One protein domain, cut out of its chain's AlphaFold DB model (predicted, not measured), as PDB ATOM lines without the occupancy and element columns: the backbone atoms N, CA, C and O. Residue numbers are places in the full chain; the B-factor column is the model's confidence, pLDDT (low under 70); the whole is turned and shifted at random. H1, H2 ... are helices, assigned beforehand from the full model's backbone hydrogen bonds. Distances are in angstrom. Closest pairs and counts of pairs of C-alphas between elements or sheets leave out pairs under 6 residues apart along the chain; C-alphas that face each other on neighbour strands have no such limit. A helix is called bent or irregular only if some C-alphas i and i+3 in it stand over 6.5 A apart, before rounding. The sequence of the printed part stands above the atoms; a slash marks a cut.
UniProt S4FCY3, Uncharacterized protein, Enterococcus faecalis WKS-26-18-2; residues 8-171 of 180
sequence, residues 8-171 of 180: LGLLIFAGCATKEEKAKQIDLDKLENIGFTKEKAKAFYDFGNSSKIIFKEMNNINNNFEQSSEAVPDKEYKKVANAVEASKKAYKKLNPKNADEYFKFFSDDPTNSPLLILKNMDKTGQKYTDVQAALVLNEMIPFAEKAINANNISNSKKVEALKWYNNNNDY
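This is residues 8 to 171 of the 180 residues of an uncharacterized protein of Enterococcus faecalis WKS-26-18-2 (UniProt S4FCY3). Six helices, H2 to H7, form a long bundle along the spine of H2, and a seventh, H1, leaves one end of it in a V with H2, residues 8 to 23 sticking out as a free arm. H2 and H3 run side by side in the core; H4 and H5 follow one another along the bundle, and H6 and H7 make a hairpin. The printed part has 164 residues with seven named helices, H1 to H7 in chain order, and no named strand: all helix. It is compact, with a radius of gyration of the C-alphas of 17.1 A, yet flat in outline, spanning 50 by 48 by 22 A, and the arm makes much of the second span.

H2, residues 38 to 67, is the longest helix, and shares the place of hub with H3, residues 74 to 94, each touching four others. These two form a hairpin at a shallow tilt of 24 degrees; their closest C-alphas, Phe 47 and Ser 87, are 4.7 A apart. H4, residues 96 to 108, makes a hairpin with H3, closest at the C-alphas of Lys 92 and Ala 99, 5.1 A. H5, residues 114 to 124, touches H3 at Ala 81 and Leu 115, the closest C-alphas, 6.9 A apart; it touches H4 only at the corner, closest at the C-alphas of Phe 106 and Pro 114, 7.0 A. H6, residues 130 to 149, is close to but not clearly touching H2, the C-alphas of Phe 55 and Ala 133 being closest at 7.7 A. H7, residues 155 to 169, forms a hairpin with H6, closest at the C-alphas of Ile 148 and Lys 158, 6.4 A. With residues 165 to 169 alone H7 touches H2, the C-alphas of Lys 52 and Asn 169 closest at 5.1 A. H1, residues 8 to 34, touches H2 with residues 27 to 32 alone, at a steep tilt of 56 degrees, the C-alphas of Leu 31 and Ala 41 closest at 5.2 A. H1 and H3 are apart. Every O i to N i+4 pair is within hydrogen-bond range in H3 and H5; the counts are 18 of 23 in H1, 25 of 26 in H2, 6 of 9 in H4, 14 of 16 in H6 and 9 of 11 in H7.

H2 is 43.5 A long from C-alpha 38 at (148.593, 180.240, 89.480) to C-alpha 67 at (106.996, 192.670, 87.294). H1 measures 40.8 A and begins at C-alpha 8, (133.426, 208.856, 106.312). H3 measures 30.2 A, H6 29.2 A, H7 21.8 A, H4 19.3 A and H5 15.4 A. H4 is irregular, with C-alphas 97 and 100 7.8 A apart. H7 ends at C-alpha 169, (127.382, 178.138, 90.783).

The C-alphas of Leu 8 and Lys 97 are the two farthest apart, 50.8 A. The printed part has no cut and no long link. Mean pLDDT of the printed part is 84.5; residues 8 to 18, 66 to 71, 110 to 111 and 170 to 171 are under 70.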
ATOM      1  N   LEU A   8     134.250 210.006 105.903       36.66
ATOM      2  CA  LEU A   8     133.426 208.856 106.312       36.66
ATOM      3  C   LEU A   8     132.782 208.116 105.126       36.66
ATOM      4  O   LEU A   8     132.504 206.925 105.239       36.66
ATOM      5  N   GLY A   9     132.610 208.776 103.976       37.88
ATOM      6  CA  GLY A   9     132.079 208.142 102.765       37.88
ATOM      7  C   GLY A   9     133.048 207.154 102.101       37.88
ATOM      8  O   GLY A   9     132.600 206.236 101.429       37.88
ATOM      9  N   LEU A  10     134.363 207.287 102.318       36.44
ATOM     10  CA  LEU A  10     135.399 206.434 101.709       36.44
ATOM     11  C   LEU A  10     135.662 205.126 102.476       36.44
ATOM     12  O   LEU A  10     136.111 204.145 101.884       36.44
ATOM     13  N   LEU A  11     135.346 205.072 103.775       39.34
ATOM     14  CA  LEU A  11     135.590 203.889 104.614       39.34
ATOM     15  C   LEU A  11     134.560 202.768 104.396       39.34
ATOM     16  O   LEU A  11     134.865 201.599 104.623       39.34
ATOM     17  N   ILE A  12     133.365 203.100 103.902       45.56
ATOM     18  CA  ILE A  12     132.292 202.120 103.676       45.56
ATOM     19  C   ILE A  12     132.530 201.340 102.368       45.56
ATOM     20  O   ILE A  12     132.332 200.127 102.332       45.56
ATOM     21  N   PHE A  13     133.061 201.986 101.320       44.38
ATOM     22  CA  PHE A  13     133.381 201.312 100.052       44.38
ATOM     23  C   PHE A  13     134.654 200.451 100.120       44.38
ATOM     24  O   PHE A  13     134.719 199.407  99.470       44.38
ATOM     25  N   ALA A  14     135.635 200.815 100.956       47.06
ATOM     26  CA  ALA A  14     136.829 199.993 101.177       47.06
ATOM     27  C   ALA A  14     136.510 198.667 101.908       47.06
ATOM     28  O   ALA A  14     137.150 197.642 101.664       47.06
ATOM     29  N   GLY A  15     135.488 198.653 102.771       45.47
ATOM     30  CA  GLY A  15     135.079 197.469 103.535       45.47
ATOM     31  C   GLY A  15     134.421 196.354 102.707       45.47
ATOM     32  O   GLY A  15     134.588 195.181 103.036       45.47
ATOM     33  N   CYS A  16     133.705 196.686 101.626       49.28
ATOM     34  CA  CYS A  16     133.134 195.683 100.714       49.28
ATOM     35  C   CYS A  16     134.170 195.161  99.713       49.28
ATOM     36  O   CYS A  16     134.307 193.947  99.565       49.28
ATOM     37  N   ALA A  17     134.970 196.052  99.112       56.81
ATOM     38  CA  ALA A  17     136.025 195.666  98.172       56.81
ATOM     39  C   ALA A  17     137.070 194.726  98.809       56.81
ATOM     40  O   ALA A  17     137.546 193.786  98.179       56.81
ATOM     41  N   THR A  18     137.384 194.920 100.095       65.62
ATOM     42  CA  THR A  18     138.328 194.057 100.828       65.62
ATOM     43  C   THR A  18     137.759 192.686 101.194       65.62
ATOM     44  O   THR A  18     138.536 191.752 101.372       65.62
ATOM     45  N   LYS A  19     136.435 192.526 101.311       77.56
ATOM     46  CA  LYS A  19     135.812 191.216 101.574       77.56
ATOM     47  C   LYS A  19     135.775 190.355 100.317       77.56
ATOM     48  O   LYS A  19     136.124 189.181 100.388       77.56
ATOM     49  N   GLU A  20     135.398 190.945  99.186       77.38
ATOM     50  CA  GLU A  20     135.355 190.242  97.900       77.38
ATOM     51  C   GLU A  20     136.752 189.815  97.445       77.38
ATOM     52  O   GLU A  20     136.939 188.663  97.061       77.38
ATOM     53  N   GLU A  21     137.755 190.687  97.585       84.38
ATOM     54  CA  GLU A  21     139.127 190.335  97.206       84.38
ATOM     55  C   GLU A  21     139.722 189.256  98.128       84.38
ATOM     56  O   GLU A  21     140.417 188.359  97.660       84.38
ATOM     57  N   LYS A  22     139.389 189.270  99.428       86.19
ATOM     58  CA  LYS A  22     139.776 188.192 100.355       86.19
ATOM     59  C   LYS A  22     139.116 186.862 100.001       86.19
ATOM     60  O   LYS A  22     139.797 185.843  99.991       86.19
ATOM     61  N   ALA A  23     137.815 186.859  99.712       86.94
ATOM     62  CA  ALA A  23     137.097 185.647  99.317       86.94
ATOM     63  C   ALA A  23     137.673 185.060  98.021       86.94
ATOM     64  O   ALA A  23     137.961 183.869  97.949       86.94
ATOM     65  N   LYS A  24     137.942 185.924  97.038       92.06
ATOM     66  CA  LYS A  24     138.625 185.551  95.801       92.06
ATOM     67  C   LYS A  24     140.007 184.959  96.062       92.06
ATOM     68  O   LYS A  24     140.327 183.934  95.474       92.06
ATOM     69  N   GLN A  25     140.814 185.551  96.943       94.44
ATOM     70  CA  GLN A  25     142.132 184.995  97.256       94.44
ATOM     71  C   GLN A  25     142.032 183.604  97.900       94.44
ATOM     72  O   GLN A  25     142.776 182.713  97.511       94.44
ATOM     73  N   ILE A  26     141.072 183.388  98.806       94.19
ATOM     74  CA  ILE A  26     140.817 182.068  99.410       94.19
ATOM     75  C   ILE A  26     140.477 181.025  98.336       94.19
ATOM     76  O   ILE A  26     140.990 179.905  98.377       94.19
ATOM     77  N   ASP A  27     139.632 181.380  97.366       94.62
ATOM     78  CA  ASP A  27     139.299 180.488  96.253       94.62
ATOM     79  C   ASP A  27     140.510 180.201  95.357       94.62
ATOM     80  O   ASP A  27     140.725 179.053  94.968       94.62
ATOM     81  N   LEU A  28     141.327 181.215  95.055       97.25
ATOM     82  CA  LEU A  28     142.545 181.047  94.259       97.25
ATOM     83  C   LEU A  28     143.553 180.134  94.964       97.25
ATOM     84  O   LEU A  28     144.006 179.164  94.359       97.25
ATOM     85  N   ASP A  29     143.820 180.365  96.250       97.19
ATOM     86  CA  ASP A  29     144.711 179.527  97.057       97.19
ATOM     87  C   ASP A  29     144.199 178.078  97.112       97.19
ATOM     88  O   ASP A  29     144.968 177.118  97.025       97.19
ATOM     89  N   LYS A  30     142.878 177.885  97.216       96.62
ATOM     90  CA  LYS A  30     142.261 176.554  97.178       96.62
ATOM     91  C   LYS A  30     142.470 175.863  95.830       96.62
ATOM     92  O   LYS A  30     142.812 174.681  95.807       96.62
ATOM     93  N   LEU A  31     142.277 176.569  94.718       97.19
ATOM     94  CA  LEU A  31     142.484 176.024  93.373       97.19
ATOM     95  C   LEU A  31     143.960 175.699  93.106       97.19
ATOM     96  O   LEU A  31     144.261 174.664  92.508       97.19
ATOM     97  N   GLU A  32     144.888 176.513  93.608       97.12
ATOM     98  CA  GLU A  32     146.321 176.204  93.566       97.12
ATOM     99  C   GLU A  32     146.642 174.922  94.352       97.12
ATOM    100  O   GLU A  32     147.300 174.023  93.829       97.12
ATOM    101  N   ASN A  33     146.085 174.762  95.558       96.56
ATOM    102  CA  ASN A  33     146.247 173.550  96.378       96.56
ATOM    103  C   ASN A  33     145.612 172.288  95.765       96.56
ATOM    104  O   ASN A  33     146.023 171.165  96.068       96.56
ATOM    105  N   ILE A  34     144.606 172.449  94.904       96.31
ATOM    106  CA  ILE A  34     144.015 171.358  94.114       96.31
ATOM    107  C   ILE A  34     144.982 170.885  93.012       96.31
ATOM    108  O   ILE A  34     144.890 169.741  92.571       96.31
ATOM    109  N   GLY A  35     145.942 171.717  92.605       95.38
ATOM    110  CA  GLY A  35     146.978 171.369  91.631       95.38
ATOM    111  C   GLY A  35     146.945 172.198  90.350       95.38
ATOM    112  O   GLY A  35     147.694 171.902  89.420       95.38
ATOM    113  N   PHE A  36     146.110 173.238  90.270       97.12
ATOM    114  CA  PHE A  36     146.233 174.218  89.195       97.12
ATOM    115  C   PHE A  36     147.487 175.080  89.408       97.12
ATOM    116  O   PHE A  36     147.812 175.462  90.528       97.12
ATOM    117  N   THR A  37     148.175 175.468  88.331       96.25
ATOM    118  CA  THR A  37     149.167 176.552  88.431       96.25
ATOM    119  C   THR A  37     148.458 177.880  88.694       96.25
ATOM    120  O   THR A  37     147.294 178.022  88.334       96.25
ATOM    121  N   LYS A  38     149.155 178.894  89.225       96.25
ATOM    122  CA  LYS A  38     148.593 180.240  89.480       96.25
ATOM    123  C   LYS A  38     147.760 180.795  88.323       96.25
ATOM    124  O   LYS A  38     146.643 181.274  88.501       96.25
ATOM    125  N   GLU A  39     148.292 180.697  87.106       96.94
ATOM    126  CA  GLU A  39     147.604 181.179  85.907       96.94
ATOM    127  C   GLU A  39     146.321 180.383  85.624       96.94
ATOM    128  O   GLU A  39     145.285 180.964  85.288       96.94
ATOM    129  N   LYS A  40     146.373 179.055  85.775       97.56
ATOM    130  CA  LYS A  40     145.229 178.173  85.528       97.56
ATOM    131  C   LYS A  40     144.205 178.229  86.656       97.56
ATOM    132  O   LYS A  40     143.021 178.155  86.363       97.56
ATOM    133  N   ALA A  41     144.626 178.448  87.898       97.75
ATOM    134  CA  ALA A  41     143.757 178.693  89.040       97.75
ATOM    135  C   ALA A  41     142.947 179.969  88.806       97.75
ATOM    136  O   ALA A  41     141.721 179.941  88.874       97.75
ATOM    137  N   LYS A  42     143.611 181.058  88.389       98.00
ATOM    138  CA  LYS A  42     142.918 182.285  87.990       98.00
ATOM    139  C   LYS A  42     141.966 182.051  86.816       98.00
ATOM    140  O   LYS A  42     140.838 182.525  86.852       98.00
ATOM    141  N   ALA A  43     142.391 181.326  85.783       98.12
ATOM    142  CA  ALA A  43     141.521 181.039  84.646       98.12
ATOM    143  C   ALA A  43     140.307 180.178  85.047       98.12
ATOM    144  O   ALA A  43     139.200 180.459  84.609       98.12
ATOM    145  N   PHE A  44     140.475 179.169  85.903       97.69
ATOM    146  CA  PHE A  44     139.377 178.320  86.378       97.69
ATOM    147  C   PHE A  44     138.421 179.089  87.294       97.69
ATOM    148  O   PHE A  44     137.205 178.944  87.169       97.69
ATOM    149  N   TYR A  45     138.963 179.981  88.128       97.12
ATOM    150  CA  TYR A  45     138.183 180.935  88.905       97.12
ATOM    151  C   TYR A  45     137.352 181.856  88.004       97.12
ATOM    152  O   TYR A  45     136.136 181.944  88.162       97.12
ATOM    153  N   ASP A  46     137.993 182.512  87.031       97.00
ATOM    154  CA  ASP A  46     137.333 183.430  86.098       97.00
ATOM    155  C   ASP A  46     136.246 182.699  85.288       97.00
ATOM    156  O   ASP A  46     135.168 183.251  85.076       97.00
ATOM    157  N   PHE A  47     136.502 181.454  84.873       96.50
ATOM    158  CA  PHE A  47     135.535 180.589  84.192       96.50
ATOM    159  C   PHE A  47     134.314 180.308  85.081       96.50
ATOM    160  O   PHE A  47     133.195 180.653  84.708       96.50
ATOM    161  N   GLY A  48     134.520 179.775  86.291       93.75
ATOM    162  CA  GLY A  48     133.430 179.479  87.224       93.75
ATOM    163  C   GLY A  48     132.642 180.718  87.652       93.75
ATOM    164  O   GLY A  48     131.415 180.674  87.733       93.75
ATOM    165  N   ASN A  49     133.316 181.840  87.902       92.69
ATOM    166  CA  ASN A  49     132.661 183.078  88.314       92.69
ATOM    167  C   ASN A  49     131.907 183.755  87.157       92.69
ATOM    168  O   ASN A  49     130.883 184.396  87.384       92.69
ATOM    169  N   SER A  50     132.362 183.578  85.915       93.62
ATOM    170  CA  SER A  50     131.619 184.038  84.739       93.62
ATOM    171  C   SER A  50     130.298 183.286  84.587       93.62
ATOM    172  O   SER A  50     129.267 183.929  84.394       93.62
ATOM    173  N   SER A  51     130.296 181.958  84.763       90.31
ATOM    174  CA  SER A  51     129.069 181.146  84.804       90.31
ATOM    175  C   SER A  51     128.082 181.678  85.851       90.31
ATOM    176  O   SER A  51     126.931 181.974  85.536       90.31
ATOM    177  N   LYS A  52     128.558 181.926  87.075       88.75
ATOM    178  CA  LYS A  52     127.749 182.485  88.167       88.75
ATOM    179  C   LYS A  52     127.108 183.825  87.801       88.75
ATOM    180  O   LYS A  52     125.939 184.050  88.112       88.75
ATOM    181  N   ILE A  53     127.856 184.718  87.148       89.56
ATOM    182  CA  ILE A  53     127.340 186.021  86.698       89.56
ATOM    183  C   ILE A  53     126.270 185.836  85.620       89.56
ATOM    184  O   ILE A  53     125.223 186.469  85.725       89.56
ATOM    185  N   ILE A  54     126.500 184.967  84.628       89.69
ATOM    186  CA  ILE A  54     125.517 184.656  83.575       89.69
ATOM    187  C   ILE A  54     124.192 184.250  84.216       89.69
ATOM    188  O   ILE A  54     123.172 184.895  83.986       89.69
ATOM    189  N   PHE A  55     124.223 183.239  85.079       85.94
ATOM    190  CA  PHE A  55     123.027 182.711  85.719       85.94
ATOM    191  C   PHE A  55     122.342 183.752  86.619       85.94
ATOM    192  O   PHE A  55     121.124 183.922  86.551       85.94
ATOM    193  N   LYS A  56     123.108 184.498  87.429       86.00
ATOM    194  CA  LYS A  56     122.564 185.544  88.308       86.00
ATOM    195  C   LYS A  56     121.853 186.639  87.516       86.00
ATOM    196  O   LYS A  56     120.754 187.040  87.887       86.00
ATOM    197  N   GLU A  57     122.481 187.142  86.459       87.31
ATOM    198  CA  GLU A  57     121.927 188.249  85.680       87.31
ATOM    199  C   GLU A  57     120.769 187.789  84.790       87.31
ATOM    200  O   GLU A  57     119.788 188.518  84.683       87.31
ATOM    201  N   MET A  58     120.804 186.564  84.252       86.12
ATOM    202  CA  MET A  58     119.623 185.971  83.618       86.12
ATOM    203  C   MET A  58     118.447 185.920  84.600       86.12
ATOM    204  O   MET A  58     117.383 186.442  84.287       86.12
ATOM    205  N   ASN A  59     118.645 185.416  85.822       83.19
ATOM    206  CA  ASN A  59     117.582 185.360  86.831       83.19
ATOM    207  C   ASN A  59     117.036 186.747  87.204       83.19
ATOM    208  O   ASN A  59     115.829 186.915  87.355       83.19
ATOM    209  N   ASN A  60     117.904 187.760  87.296       83.38
ATOM    210  CA  ASN A  60     117.470 189.145  87.497       83.38
ATOM    211  C   ASN A  60     116.572 189.630  86.347       83.38
ATOM    212  O   ASN A  60     115.534 190.234  86.605       83.38
ATOM    213  N   ILE A  61     116.946 189.346  85.094       82.81
ATOM    214  CA  ILE A  61     116.141 189.698  83.916       82.81
ATOM    215  C   ILE A  61     114.784 188.986  83.970       82.81
ATOM    216  O   ILE A  61     113.764 189.644  83.786       82.81
ATOM    217  N   ASN A  62     114.745 187.683  84.279       81.25
ATOM    218  CA  ASN A  62     113.481 186.938  84.404       81.25
ATOM    219  C   ASN A  62     112.559 187.546  85.461       81.25
ATOM    220  O   ASN A  62     111.367 187.717  85.216       81.25
ATOM    221  N   ASN A  63     113.127 187.881  86.625       78.00
ATOM    222  CA  ASN A  63     112.393 188.442  87.753       78.00
ATOM    223  C   ASN A  63     111.792 189.815  87.414       78.00
ATOM    224  O   ASN A  63     110.638 190.094  87.738       78.00
ATOM    225  N   ASN A  64     112.549 190.651  86.702       73.69
ATOM    226  CA  ASN A  64     112.069 191.947  86.223       73.69
ATOM    227  C   ASN A  64     110.958 191.794  85.165       73.69
ATOM    228  O   ASN A  64     110.000 192.567  85.170       73.69
ATOM    229  N   PHE A  65     111.037 190.757  84.322       71.56
ATOM    230  CA  PHE A  65     109.974 190.372  83.385       71.56
ATOM    231  C   PHE A  65     108.695 189.876  84.083       71.56
ATOM    232  O   PHE A  65     107.621 189.883  83.487       71.56
ATOM    233  N   GLU A  66     108.755 189.410  85.339       60.47
ATOM    234  CA  GLU A  66     107.530 189.080  86.090       60.47
ATOM    235  C   GLU A  66     106.782 190.320  86.562       60.47
ATOM    236  O   GLU A  66     105.577 190.255  86.792       60.47
ATOM    237  N   GLN A  67     107.503 191.428  86.719       56.22
ATOM    238  CA  GLN A  67     106.996 192.670  87.294       56.22
ATOM    239  C   GLN A  67     106.688 193.726  86.225       56.22
ATOM    240  O   GLN A  67     106.009 194.707  86.517       56.22
ATOM    241  N   SER A  68     107.152 193.521  84.989       55.81
ATOM    242  CA  SER A  68     106.924 194.404  83.845       55.81
ATOM    243  C   SER A  68     106.982 193.602  82.539       55.81
ATOM    244  O   SER A  68     107.822 192.722  82.390       55.81
ATOM    245  N   SER A  69     106.111 193.897  81.570       56.69
ATOM    246  CA  SER A  69     106.174 193.316  80.216       56.69
ATOM    247  C   SER A  69     107.194 194.045  79.324       56.69
ATOM    248  O   SER A  69     106.964 194.217  78.127       56.69
ATOM    249  N   GLU A  70     108.254 194.584  79.922       62.97
ATOM    250  CA  GLU A  70     109.231 195.437  79.248       62.97
ATOM    251  C   GLU A  70     110.354 194.616  78.605       62.97
ATOM    252  O   GLU A  70     110.601 193.472  78.971       62.97
ATOM    253  N   ALA A  71     111.027 195.222  77.624       68.62
ATOM    254  CA  ALA A  71     112.193 194.669  76.938       68.62
ATOM    255  C   ALA A  71     113.323 194.282  77.912       68.62
ATOM    256  O   ALA A  71     113.421 194.815  79.022       68.62
ATOM    257  N   VAL A  72     114.226 193.389  77.488       72.62
ATOM    258  CA  VAL A  72     115.398 193.032  78.308       72.62
ATOM    259  C   VAL A  72     116.254 194.285  78.506       72.62
ATOM    260  O   VAL A  72     116.731 194.843  77.516       72.62
ATOM    261  N   PRO A  73     116.521 194.735  79.746       74.81
ATOM    262  CA  PRO A  73     117.250 195.980  79.911       74.81
ATOM    263  C   PRO A  73     118.699 195.854  79.412       74.81
ATOM    264  O   PRO A  73     119.429 194.913  79.745       74.81
ATOM    265  N   ASP A  74     119.143 196.857  78.650       79.12
ATOM    266  CA  ASP A  74     120.467 196.925  78.015       79.12
ATOM    267  C   ASP A  74     121.634 196.638  78.967       79.12
ATOM    268  O   ASP A  74     122.668 196.090  78.572       79.12
ATOM    269  N   LYS A  75     121.512 197.069  80.225       83.62
ATOM    270  CA  LYS A  75     122.570 196.944  81.229       83.62
ATOM    271  C   LYS A  75     122.765 195.486  81.634       83.62
ATOM    272  O   LYS A  75     123.902 195.015  81.657       83.62
ATOM    273  N   GLU A  76     121.693 194.773  81.936       80.56
ATOM    274  CA  GLU A  76     121.699 193.365  82.321       80.56
ATOM    275  C   GLU A  76     122.124 192.488  81.133       80.56
ATOM    276  O   GLU A  76     122.992 191.625  81.300       80.56
ATOM    277  N   TYR A  77     121.647 192.788  79.918       84.69
ATOM    278  CA  TYR A  77     122.130 192.136  78.694       84.69
ATOM    279  C   TYR A  77     123.653 192.281  78.530       84.69
ATOM    280  O   TYR A  77     124.368 191.294  78.334       84.69
ATOM    281  N   LYS A  78     124.184 193.504  78.681       90.50
ATOM    282  CA  LYS A  78     125.632 193.775  78.596       90.50
ATOM    283  C   LYS A  78     126.433 193.005  79.644       90.50
ATOM    284  O   LYS A  78     127.539 192.558  79.345       90.50
ATOM    285  N   LYS A  79     125.906 192.823  80.858       92.06
ATOM    286  CA  LYS A  79     126.586 192.017  81.885       92.06
ATOM    287  C   LYS A  79     126.680 190.546  81.482       92.06
ATOM    288  O   LYS A  79     127.753 189.966  81.637       92.06
ATOM    289  N   VAL A  80     125.609 189.970  80.931       91.31
ATOM    290  CA  VAL A  80     125.623 188.583  80.432       91.31
ATOM    291  C   VAL A  80     126.605 188.444  79.269       91.31
ATOM    292  O   VAL A  80     127.449 187.552  79.298       91.31
ATOM    293  N   ALA A  81     126.586 189.364  78.300       92.56
ATOM    294  CA  ALA A  81     127.535 189.359  77.184       92.56
ATOM    295  C   ALA A  81     128.999 189.437  77.653       92.56
ATOM    296  O   ALA A  81     129.840 188.649  77.216       92.56
ATOM    297  N   ASN A  82     129.304 190.326  78.601       95.12
ATOM    298  CA  ASN A  82     130.647 190.449  79.166       95.12
ATOM    299  C   ASN A  82     131.086 189.184  79.918       95.12
ATOM    300  O   ASN A  82     132.246 188.784  79.810       95.12
ATOM    301  N   ALA A  83     130.176 188.546  80.658       95.06
ATOM    302  CA  ALA A  83     130.456 187.300  81.362       95.06
ATOM    303  C   ALA A  83     130.688 186.132  80.390       95.06
ATOM    304  O   ALA A  83     131.634 185.370  80.575       95.06
ATOM    305  N   VAL A  84     129.918 186.032  79.302       94.69
ATOM    306  CA  VAL A  84     130.163 185.050  78.231       94.69
ATOM    307  C   VAL A  84     131.565 185.225  77.642       94.69
ATOM    308  O   VAL A  84     132.321 184.259  77.543       94.69
ATOM    309  N   GLU A  85     131.965 186.453  77.311       96.00
ATOM    310  CA  GLU A  85     133.292 186.714  76.742       96.00
ATOM    311  C   GLU A  85     134.435 186.475  77.739       96.00
ATOM    312  O   GLU A  85     135.488 185.944  77.368       96.00
ATOM    313  N   ALA A  86     134.241 186.815  79.016       96.19
ATOM    314  CA  ALA A  86     135.188 186.478  80.078       96.19
ATOM    315  C   ALA A  86     135.338 184.956  80.225       96.19
ATOM    316  O   ALA A  86     136.466 184.454  80.267       96.19
ATOM    317  N   SER A  87     134.222 184.225  80.186       95.75
ATOM    318  CA  SER A  87     134.206 182.767  80.251       95.75
ATOM    319  C   SER A  87     134.945 182.133  79.076       95.75
ATOM    320  O   SER A  87     135.817 181.289  79.276       95.75
ATOM    321  N   LYS A  88     134.687 182.581  77.839       95.75
ATOM    322  CA  LYS A  88     135.386 182.096  76.634       95.75
ATOM    323  C   LYS A  88     136.897 182.313  76.717       95.75
ATOM    324  O   LYS A  88     137.677 181.400  76.431       95.75
ATOM    325  N   LYS A  89     137.331 183.504  77.143       97.19
ATOM    326  CA  LYS A  89     138.758 183.825  77.326       97.19
ATOM    327  C   LYS A  89     139.404 182.934  78.384       97.19
ATOM    328  O   LYS A  89     140.514 182.447  78.169       97.19
ATOM    329  N   ALA A  90     138.721 182.716  79.503       97.75
ATOM    330  CA  ALA A  90     139.177 181.841  80.574       97.75
ATOM    331  C   ALA A  90     139.263 180.375  80.113       97.75
ATOM    332  O   ALA A  90     140.304 179.734  80.271       97.75
ATOM    333  N   TYR A  91     138.225 179.877  79.441       97.25
ATOM    334  CA  TYR A  91     138.173 178.516  78.916       97.25
ATOM    335  C   TYR A  91     139.282 178.236  77.905       97.25
ATOM    336  O   TYR A  91     139.970 177.224  78.006       97.25
ATOM    337  N   LYS A  92     139.540 179.171  76.982       97.38
ATOM    338  CA  LYS A  92     140.639 179.051  76.013       97.38
ATOM    339  C   LYS A  92     142.002 178.897  76.690       97.38
ATOM    340  O   LYS A  92     142.864 178.197  76.167       97.38
ATOM    341  N   LYS A  93     142.206 179.520  77.856       97.06
ATOM    342  CA  LYS A  93     143.425 179.307  78.648       97.06
ATOM    343  C   LYS A  93     143.446 177.914  79.267       97.06
ATOM    344  O   LYS A  93     144.504 177.298  79.293       97.06
ATOM    345  N   LEU A  94     142.324 177.419  79.775       97.25
ATOM    346  CA  LEU A  94     142.248 176.127  80.462       97.25
ATOM    347  C   LEU A  94     142.357 174.938  79.507       97.25
ATOM    348  O   LEU A  94     143.055 173.978  79.820       97.25
ATOM    349  N   ASN A  95     141.675 175.011  78.367       96.50
ATOM    350  CA  ASN A  95     141.595 173.949  77.377       96.50
ATOM    351  C   ASN A  95     141.578 174.530  75.947       96.50
ATOM    352  O   ASN A  95     140.530 174.573  75.300       96.50
ATOM    353  N   PRO A  96     142.736 174.975  75.425       94.50
ATOM    354  CA  PRO A  96     142.809 175.605  74.107       94.50
ATOM    355  C   PRO A  96     142.401 174.667  72.965       94.50
ATOM    356  O   PRO A  96     141.920 175.145  71.945       94.50
ATOM    357  N   LYS A  97     142.570 173.346  73.130       92.50
ATOM    358  CA  LYS A  97     142.262 172.350  72.091       92.50
ATOM    359  C   LYS A  97     140.761 172.223  71.816       92.50
ATOM    360  O   LYS A  97     140.387 172.009  70.673       92.50
ATOM    361  N   ASN A  98     139.925 172.393  72.843       89.06
ATOM    362  CA  ASN A  98     138.467 172.259  72.730       89.06
ATOM    363  C   ASN A  98     137.745 173.608  72.888       89.06
ATOM    364  O   ASN A  98     136.552 173.643  73.181       89.06
ATOM    365  N   ALA A  99     138.458 174.730  72.737       92.31
ATOM    366  CA  ALA A  99     137.872 176.053  72.933       92.31
ATOM    367  C   ALA A  99     136.746 176.343  71.928       92.31
ATOM    368  O   ALA A  99     135.731 176.918  72.307       92.31
ATOM    369  N   ASP A 100     136.886 175.889  70.682       92.25
ATOM    370  CA  ASP A 100     135.887 176.135  69.640       92.25
ATOM    371  C   ASP A 100     134.551 175.444  69.936       92.25
ATOM    372  O   ASP A 100     133.498 176.033  69.712       92.25
ATOM    373  N   GLU A 101     134.578 174.229  70.493       90.81
ATOM    374  CA  GLU A 101     133.369 173.519  70.934       90.81
ATOM    375  C   GLU A 101     132.619 174.332  71.996       90.81
ATOM    376  O   GLU A 101     131.409 174.530  71.905       90.81
ATOM    377  N   TYR A 102     133.358 174.885  72.959       91.00
ATOM    378  CA  TYR A 102     132.789 175.752  73.984       91.00
ATOM    379  C   TYR A 102     132.251 177.072  73.417       91.00
ATOM    380  O   TYR A 102     131.284 177.635  73.926       91.00
ATOM    381  N   PHE A 103     132.866 177.604  72.363       91.00
ATOM    382  CA  PHE A 103     132.420 178.863  71.771       91.00
ATOM    383  C   PHE A 103     131.127 178.673  70.984       91.00
ATOM    384  O   PHE A 103     130.240 179.521  71.096       91.00
ATOM    385  N   LYS A 104     131.010 177.548  70.268       89.19
ATOM    386  CA  LYS A 104     129.807 177.153  69.523       89.19
ATOM    387  C   LYS A 104     128.584 177.008  70.415       89.19
ATOM    388  O   LYS A 104     127.512 177.468  70.038       89.19
ATOM    389  N   PHE A 105     128.751 176.470  71.626       85.06
ATOM    390  CA  PHE A 105     127.678 176.413  72.627       85.06
ATOM    391  C   PHE A 105     126.990 177.779  72.832       85.06
ATOM    392  O   PHE A 105     125.769 177.860  72.925       85.06
ATOM    393  N   PHE A 106     127.751 178.879  72.824       83.38
ATOM    394  CA  PHE A 106     127.188 180.220  72.983       83.38
ATOM    395  C   PHE A 106     126.628 180.848  71.702       83.38
ATOM    396  O   PHE A 106     125.928 181.859  71.804       83.38
ATOM    397  N   SER A 107     126.942 180.330  70.516       75.56
ATOM    398  CA  SER A 107     126.556 180.951  69.240       75.56
ATOM    399  C   SER A 107     125.501 180.180  68.454       75.56
ATOM    400  O   SER A 107     124.740 180.814  67.724       75.56
ATOM    401  N   ASP A 108     125.439 178.859  68.608       76.25
ATOM    402  CA  ASP A 108     124.768 177.997  67.630       76.25
ATOM    403  C   ASP A 108     123.462 177.386  68.164       76.25
ATOM    404  O   ASP A 108     122.587 177.045  67.370       76.25
ATOM    405  N   ASP A 109     123.295 177.279  69.489       70.81
ATOM    406  CA  ASP A 109     122.123 176.641  70.102       70.81
ATOM    407  C   ASP A 109     121.181 177.664  70.768       70.81
ATOM    408  O   ASP A 109     121.471 178.163  71.862       70.81
ATOM    409  N   PRO A 110     120.030 177.991  70.151       65.31
ATOM    410  CA  PRO A 110     119.067 178.932  70.718       65.31
ATOM    411  C   PRO A 110     118.362 178.419  71.979       65.31
ATOM    412  O   PRO A 110     117.763 179.219  72.698       65.31
ATOM    413  N   THR A 111     118.436 177.119  72.259       66.69
ATOM    414  CA  THR A 111     117.826 176.483  73.436       66.69
ATOM    415  C   THR A 111     118.685 176.688  74.677       66.69
ATOM    416  O   THR A 111     118.148 176.856  75.771       66.69
ATOM    417  N   ASN A 112     120.009 176.715  74.490       74.81
ATOM    418  CA  ASN A 112     120.982 176.574  75.572       74.81
ATOM    419  C   ASN A 112     122.008 177.720  75.638       74.81
ATOM    420  O   ASN A 112     122.750 177.816  76.613       74.81
ATOM    421  N   SER A 113     122.048 178.625  74.652       87.94
ATOM    422  CA  SER A 113     122.875 179.834  74.716       87.94
ATOM    423  C   SER A 113     122.179 180.942  75.517       87.94
ATOM    424  O   SER A 113     121.137 181.445  75.081       87.94
ATOM    425  N   PRO A 114     122.785 181.439  76.614       89.00
ATOM    426  CA  PRO A 114     122.295 182.597  77.360       89.00
ATOM    427  C   PRO A 114     121.916 183.797  76.489       89.00
ATOM    428  O   PRO A 114     120.871 184.408  76.687       89.00
ATOM    429  N   LEU A 115     122.737 184.138  75.491       89.69
ATOM    430  CA  LEU A 115     122.505 185.319  74.654       89.69
ATOM    431  C   LEU A 115     121.350 185.121  73.671       89.69
ATOM    432  O   LEU A 115     120.633 186.080  73.375       89.69
ATOM    433  N   LEU A 116     121.160 183.900  73.171       89.38
ATOM    434  CA  LEU A 116     120.038 183.582  72.291       89.38
ATOM    435  C   LEU A 116     118.729 183.477  73.073       89.38
ATOM    436  O   LEU A 116     117.713 183.976  72.591       89.38
ATOM    437  N   ILE A 117     118.769 182.945  74.299       87.81
ATOM    438  CA  ILE A 117     117.637 182.962  75.230       87.81
ATOM    439  C   ILE A 117     117.200 184.407  75.493       87.81
ATOM    440  O   ILE A 117     116.041 184.736  75.252       87.81
ATOM    441  N   LEU A 118     118.118 185.298  75.890       88.00
ATOM    442  CA  LEU A 118     117.787 186.710  76.133       88.00
ATOM    443  C   LEU A 118     117.223 187.401  74.886       88.00
ATOM    444  O   LEU A 118     116.245 188.137  74.975       88.00
ATOM    445  N   LYS A 119     117.792 187.126  73.708       88.00
ATOM    446  CA  LYS A 119     117.270 187.640  72.434       88.00
ATOM    447  C   LYS A 119     115.856 187.132  72.144       88.00
ATOM    448  O   LYS A 119     115.067 187.856  71.543       88.00
ATOM    449  N   ASN A 120     115.532 185.896  72.521       86.88
ATOM    450  CA  ASN A 120     114.185 185.359  72.369       86.88
ATOM    451  C   ASN A 120     113.200 185.999  73.353       86.88
ATOM    452  O   ASN A 120     112.088 186.332  72.947       86.88
ATOM    453  N   MET A 121     113.612 186.214  74.606       86.38
ATOM    454  CA  MET A 121     112.796 186.916  75.603       86.38
ATOM    455  C   MET A 121     112.436 188.321  75.123       86.38
ATOM    456  O   MET A 121     111.268 188.690  75.125       86.38
ATOM    457  N   ASP A 122     113.424 189.062  74.624       85.50
ATOM    458  CA  ASP A 122     113.237 190.415  74.102       85.50
ATOM    459  C   ASP A 122     112.276 190.458  72.901       85.50
ATOM    460  O   ASP A 122     111.400 191.312  72.809       85.50
ATOM    461  N   LYS A 123     112.384 189.477  71.995       86.38
ATOM    462  CA  LYS A 123     111.532 189.391  70.800       86.38
ATOM    463  C   LYS A 123     110.096 188.970  71.082       86.38
ATOM    464  O   LYS A 123     109.192 189.402  70.374       86.38
ATOM    465  N   THR A 124     109.905 188.039  72.010       85.06
ATOM    466  CA  THR A 124     108.608 187.376  72.226       85.06
ATOM    467  C   THR A 124     107.878 187.894  73.459       85.06
ATOM    468  O   THR A 124     106.698 187.603  73.633       85.06
ATOM    469  N   GLY A 125     108.567 188.628  74.334       80.44
ATOM    470  CA  GLY A 125     108.074 188.977  75.663       80.44
ATOM    471  C   GLY A 125     107.984 187.776  76.615       80.44
ATOM    472  O   GLY A 125     107.467 187.904  77.723       80.44
ATOM    473  N   GLN A 126     108.442 186.592  76.192       82.00
ATOM    474  CA  GLN A 126     108.327 185.360  76.962       82.00
ATOM    475  C   GLN A 126     109.532 185.183  77.886       82.00
ATOM    476  O   GLN A 126     110.675 185.232  77.444       82.00
ATOM    477  N   LYS A 127     109.269 184.888  79.161       82.38
ATOM    478  CA  LYS A 127     110.285 184.503  80.152       82.38
ATOM    479  C   LYS A 127     111.065 183.258  79.729       82.38
ATOM    480  O   LYS A 127     110.502 182.365  79.091       82.38
ATOM    481  N   TYR A 128     112.323 183.153  80.159       80.56
ATOM    482  CA  TYR A 128     113.016 181.868  80.077       80.56
ATOM    483  C   TYR A 128     112.563 180.959  81.224       80.56
ATOM    484  O   TYR A 128     112.190 181.411  82.308       80.56
ATOM    485  N   THR A 129     112.567 179.660  80.956       78.56
ATOM    486  CA  THR A 129     112.053 178.634  81.869       78.56
ATOM    487  C   THR A 129     113.149 178.056  82.761       78.56
ATOM    488  O   THR A 129     114.322 178.033  82.383       78.56
ATOM    489  N   ASP A 130     112.761 177.490  83.905       75.06
ATOM    490  CA  ASP A 130     113.678 176.737  84.776       75.06
ATOM    491  C   ASP A 130     114.350 175.570  84.021       75.06
ATOM    492  O   ASP A 130     115.519 175.270  84.254       75.06
ATOM    493  N   VAL A 131     113.655 174.966  83.045       79.38
ATOM    494  CA  VAL A 131     114.210 173.921  82.164       79.38
ATOM    495  C   VAL A 131     115.345 174.467  81.298       79.38
ATOM    496  O   VAL A 131     116.403 173.851  81.226       79.38
ATOM    497  N   GLN A 132     115.170 175.634  80.675       80.44
ATOM    498  CA  GLN A 132     116.240 176.267  79.891       80.44
ATOM    499  C   GLN A 132     117.435 176.632  80.774       80.44
ATOM    500  O   GLN A 132     118.578 176.438  80.369       80.44
ATOM    501  N   ALA A 133     117.185 177.095  82.002       77.62
ATOM    502  CA  ALA A 133     118.244 177.339  82.975       77.62
ATOM    503  C   ALA A 133     119.038 176.053  83.262       77.62
ATOM    504  O   ALA A 133     120.269 176.056  83.195       77.62
ATOM    505  N   ALA A 134     118.329 174.955  83.554       77.44
ATOM    506  CA  ALA A 134     118.903 173.642  83.844       77.44
ATOM    507  C   ALA A 134     119.725 173.098  82.672       77.44
ATOM    508  O   ALA A 134     120.822 172.590  82.889       77.44
ATOM    509  N   LEU A 135     119.240 173.254  81.438       81.31
ATOM    510  CA  LEU A 135     119.975 172.847  80.241       81.31
ATOM    511  C   LEU A 135     121.274 173.641  80.077       81.31
ATOM    512  O   LEU A 135     122.326 173.036  79.892       81.31
ATOM    513  N   VAL A 136     121.241 174.969  80.242       83.56
ATOM    514  CA  VAL A 136     122.457 175.801  80.196       83.56
ATOM    515  C   VAL A 136     123.479 175.314  81.234       83.56
ATOM    516  O   VAL A 136     124.654 175.161  80.910       83.56
ATOM    517  N   LEU A 137     123.059 175.029  82.473       79.88
ATOM    518  CA  LEU A 137     123.958 174.527  83.522       79.88
ATOM    519  C   LEU A 137     124.517 173.136  83.204       79.88
ATOM    520  O   LEU A 137     125.728 172.928  83.315       79.88
ATOM    521  N   ASN A 138     123.654 172.211  82.784       82.69
ATOM    522  CA  ASN A 138     124.037 170.848  82.432       82.69
ATOM    523  C   ASN A 138     125.043 170.817  81.283       82.69
ATOM    524  O   ASN A 138     125.969 170.017  81.329       82.69
ATOM    525  N   GLU A 139     124.925 171.718  80.309       85.56
ATOM    526  CA  GLU A 139     125.892 171.847  79.216       85.56
ATOM    527  C   GLU A 139     127.226 172.453  79.683       85.56
ATOM    528  O   GLU A 139     128.291 172.092  79.184       85.56
ATOM    529  N   MET A 140     127.224 173.333  80.690       87.12
ATOM    530  CA  MET A 140     128.458 173.934  81.215       87.12
ATOM    531  C   MET A 140     129.314 172.972  82.058       87.12
ATOM    532  O   MET A 140     130.538 173.140  82.110       87.12
ATOM    533  N   ILE A 141     128.715 171.970  82.710       89.50
ATOM    534  CA  ILE A 141     129.430 171.004  83.567       89.50
ATOM    535  C   ILE A 141     130.458 170.165  82.775       89.50
ATOM    536  O   ILE A 141     131.628 170.160  83.170       89.50
ATOM    537  N   PRO A 142     130.120 169.536  81.630       91.75
ATOM    538  CA  PRO A 142     131.087 168.829  80.788       91.75
ATOM    539  C   PRO A 142     132.268 169.702  80.357       91.75
ATOM    540  O   PRO A 142     133.401 169.225  80.248       91.75
ATOM    541  N   PHE A 143     132.050 171.003  80.135       93.88
ATOM    542  CA  PHE A 143     133.148 171.921  79.844       93.88
ATOM    543  C   PHE A 143     134.053 172.121  81.062       93.88
ATOM    544  O   PHE A 143     135.276 172.076  80.900       93.88
ATOM    545  N   ALA A 144     133.501 172.253  82.271       94.44
ATOM    546  CA  ALA A 144     134.291 172.291  83.501       94.44
ATOM    547  C   ALA A 144     135.143 171.022  83.668       94.44
ATOM    548  O   ALA A 144     136.340 171.116  83.939       94.44
ATOM    549  N   GLU A 145     134.577 169.842  83.413       94.94
ATOM    550  CA  GLU A 145     135.309 168.569  83.456       94.94
ATOM    551  C   GLU A 145     136.429 168.505  82.413       94.94
ATOM    552  O   GLU A 145     137.564 168.140  82.731       94.94
ATOM    553  N   LYS A 146     136.153 168.913  81.168       95.69
ATOM    554  CA  LYS A 146     137.165 169.021  80.105       95.69
ATOM    555  C   LYS A 146     138.288 169.990  80.498       95.69
ATOM    556  O   LYS A 146     139.456 169.688  80.258       95.69
ATOM    557  N   ALA A 147     137.962 171.121  81.125       95.69
ATOM    558  CA  ALA A 147     138.947 172.076  81.630       95.69
ATOM    559  C   ALA A 147     139.801 171.473  82.756       95.69
ATOM    560  O   ALA A 147     141.024 171.576  82.710       95.69
ATOM    561  N   ILE A 148     139.194 170.787  83.725       96.19
ATOM    562  CA  ILE A 148     139.908 170.099  84.814       96.19
ATOM    563  C   ILE A 148     140.862 169.038  84.246       96.19
ATOM    564  O   ILE A 148     142.043 168.997  84.597       96.19
ATOM    565  N   ASN A 149     140.375 168.206  83.323       94.56
ATOM    566  CA  ASN A 149     141.155 167.130  82.716       94.56
ATOM    567  C   ASN A 149     142.340 167.640  81.883       94.56
ATOM    568  O   ASN A 149     143.364 166.964  81.817       94.56
ATOM    569  N   ALA A 150     142.241 168.838  81.301       95.12
ATOM    570  CA  ALA A 150     143.322 169.451  80.531       95.12
ATOM    571  C   ALA A 150     144.490 169.985  81.392       95.12
ATOM    572  O   ALA A 150     145.535 170.326  80.840       95.12
ATOM    573  N   ASN A 151     144.339 170.066  82.721       93.75
ATOM    574  CA  ASN A 151     145.300 170.725  83.618       93.75
ATOM    575  C   ASN A 151     146.117 169.761  84.504       93.75
ATOM    576  O   ASN A 151     146.676 170.189  85.506       93.75
ATOM    577  N   ASN A 152     146.234 168.477  84.131       86.50
ATOM    578  CA  ASN A 152     147.092 167.473  84.796       86.50
ATOM    579  C   ASN A 152     146.870 167.308  86.316       86.50
ATOM    580  O   ASN A 152     147.772 166.919  87.054       86.50
ATOM    581  N   ILE A 153     145.654 167.580  86.786       91.00
ATOM    582  CA  ILE A 153     145.264 167.426  88.191       91.00
ATOM    583  C   ILE A 153     145.116 165.937  88.525       91.00
ATOM    584  O   ILE A 153     144.599 165.158  87.718       91.00
ATOM    585  N   SER A 154     145.541 165.531  89.723       90.88
ATOM    586  CA  SER A 154     145.387 164.147  90.184       90.88
ATOM    587  C   SER A 154     143.909 163.763  90.316       90.88
ATOM    588  O   SER A 154     143.067 164.590  90.663       90.88
ATOM    589  N   ASN A 155     143.562 162.496  90.068       88.94
ATOM    590  CA  ASN A 155     142.158 162.061  90.044       88.94
ATOM    591  C   ASN A 155     141.394 162.369  91.346       88.94
ATOM    592  O   ASN A 155     140.234 162.771  91.281       88.94
ATOM    593  N   SER A 156     142.041 162.256  92.513       87.38
ATOM    594  CA  SER A 156     141.434 162.620  93.802       87.38
ATOM    595  C   SER A 156     141.113 164.116  93.899       87.38
ATOM    596  O   SER A 156     140.084 164.491  94.457       87.38
ATOM    597  N   LYS A 157     141.942 164.974  93.295       95.25
ATOM    598  CA  LYS A 157     141.769 166.429  93.277       95.25
ATOM    599  C   LYS A 157     140.825 166.931  92.183       95.25
ATOM    600  O   LYS A 157     140.222 167.990  92.352       95.25
ATOM    601  N   LYS A 158     140.593 166.163  91.113       94.19
ATOM    602  CA  LYS A 158     139.586 166.503  90.086       94.19
ATOM    603  C   LYS A 158     138.182 166.636  90.681       94.19
ATOM    604  O   LYS A 158     137.454 167.563  90.339       94.19
ATOM    605  N   VAL A 159     137.833 165.751  91.616       92.44
ATOM    606  CA  VAL A 159     136.549 165.801  92.331       92.44
ATOM    607  C   VAL A 159     136.435 167.076  93.170       92.44
ATOM    608  O   VAL A 159     135.373 167.691  93.214       92.44
ATOM    609  N   GLU A 160     137.521 167.513  93.812       94.75
ATOM    610  CA  GLU A 160     137.543 168.766  94.578       94.75
ATOM    611  C   GLU A 160     137.372 169.999  93.676       94.75
ATOM    612  O   GLU A 160     136.635 170.917  94.041       94.75
ATOM    613  N   ALA A 161     137.985 170.001  92.487       95.06
ATOM    614  CA  ALA A 161     137.822 171.067  91.495       95.06
ATOM    615  C   ALA A 161     136.373 171.171  90.993       95.06
ATOM    616  O   ALA A 161     135.816 172.268  90.925       95.06
ATOM    617  N   LEU A 162     135.744 170.031  90.690       92.94
ATOM    618  CA  LEU A 162     134.355 169.991  90.236       92.94
ATOM    619  C   LEU A 162     133.383 170.409  91.348       92.94
ATOM    620  O   LEU A 162     132.473 171.195  91.102       92.94
ATOM    621  N   LYS A 163     133.616 169.971  92.594       90.81
ATOM    622  CA  LYS A 163     132.850 170.439  93.762       90.81
ATOM    623  C   LYS A 163     132.975 171.945  93.959       90.81
ATOM    624  O   LYS A 163     131.981 172.597  94.250       90.81
ATOM    625  N   TRP A 164     134.176 172.507  93.804       92.44
ATOM    626  CA  TRP A 164     134.355 173.957  93.857       92.44
ATOM    627  C   TRP A 164     133.535 174.656  92.765       92.44
ATOM    628  O   TRP A 164     132.800 175.591  93.076       92.44
ATOM    629  N   TYR A 165     133.602 174.169  91.520       91.94
ATOM    630  CA  TYR A 165     132.844 174.736  90.403       91.94
ATOM    631  C   TYR A 165     131.334 174.697  90.665       91.94
ATOM    632  O   TYR A 165     130.668 175.722  90.522       91.94
ATOM    633  N   ASN A 166     130.808 173.554  91.109       87.50
ATOM    634  CA  ASN A 166     129.388 173.398  91.418       87.50
ATOM    635  C   ASN A 166     128.975 174.311  92.573       87.50
ATOM    636  O   ASN A 166     128.089 175.133  92.386       87.50
ATOM    637  N   ASN A 167     129.683 174.288  93.708       85.56
ATOM    638  CA  ASN A 167     129.372 175.135  94.866       85.56
ATOM    639  C   ASN A 167     129.422 176.637  94.539       85.56
ATOM    640  O   ASN A 167     128.664 177.427  95.100       85.56
ATOM    641  N   ASN A 168     130.316 177.052  93.637       84.06
ATOM    642  CA  ASN A 168     130.391 178.442  93.197       84.06
ATOM    643  C   ASN A 168     129.165 178.867  92.364       84.06
ATOM    644  O   ASN A 168     128.791 180.043  92.383       84.06
ATOM    645  N   ASN A 169     128.538 177.922  91.657       77.88
ATOM    646  CA  ASN A 169     127.382 178.138  90.783       77.88
ATOM    647  C   ASN A 169     126.031 177.759  91.424       77.88
ATOM    648  O   ASN A 169     124.994 178.215  90.950       77.88
ATOM    649  N   ASP A 170     126.048 177.021  92.535       65.06
ATOM    650  CA  ASP A 170     124.889 176.501  93.284       65.06
ATOM    651  C   ASP A 170     123.930 177.604  93.779       65.06
ATOM    652  O   ASP A 170     122.767 177.373  94.092       65.06
ATOM    653  N   TYR A 171     124.415 178.848  93.837       52.59
ATOM    654  CA  TYR A 171     123.712 179.988  94.430       52.59
ATOM    655  C   TYR A 171     122.844 180.810  93.473       52.59
ATOM    656  O   TYR A 171     122.369 181.886  93.857       52.59
TER     657      TYR A 171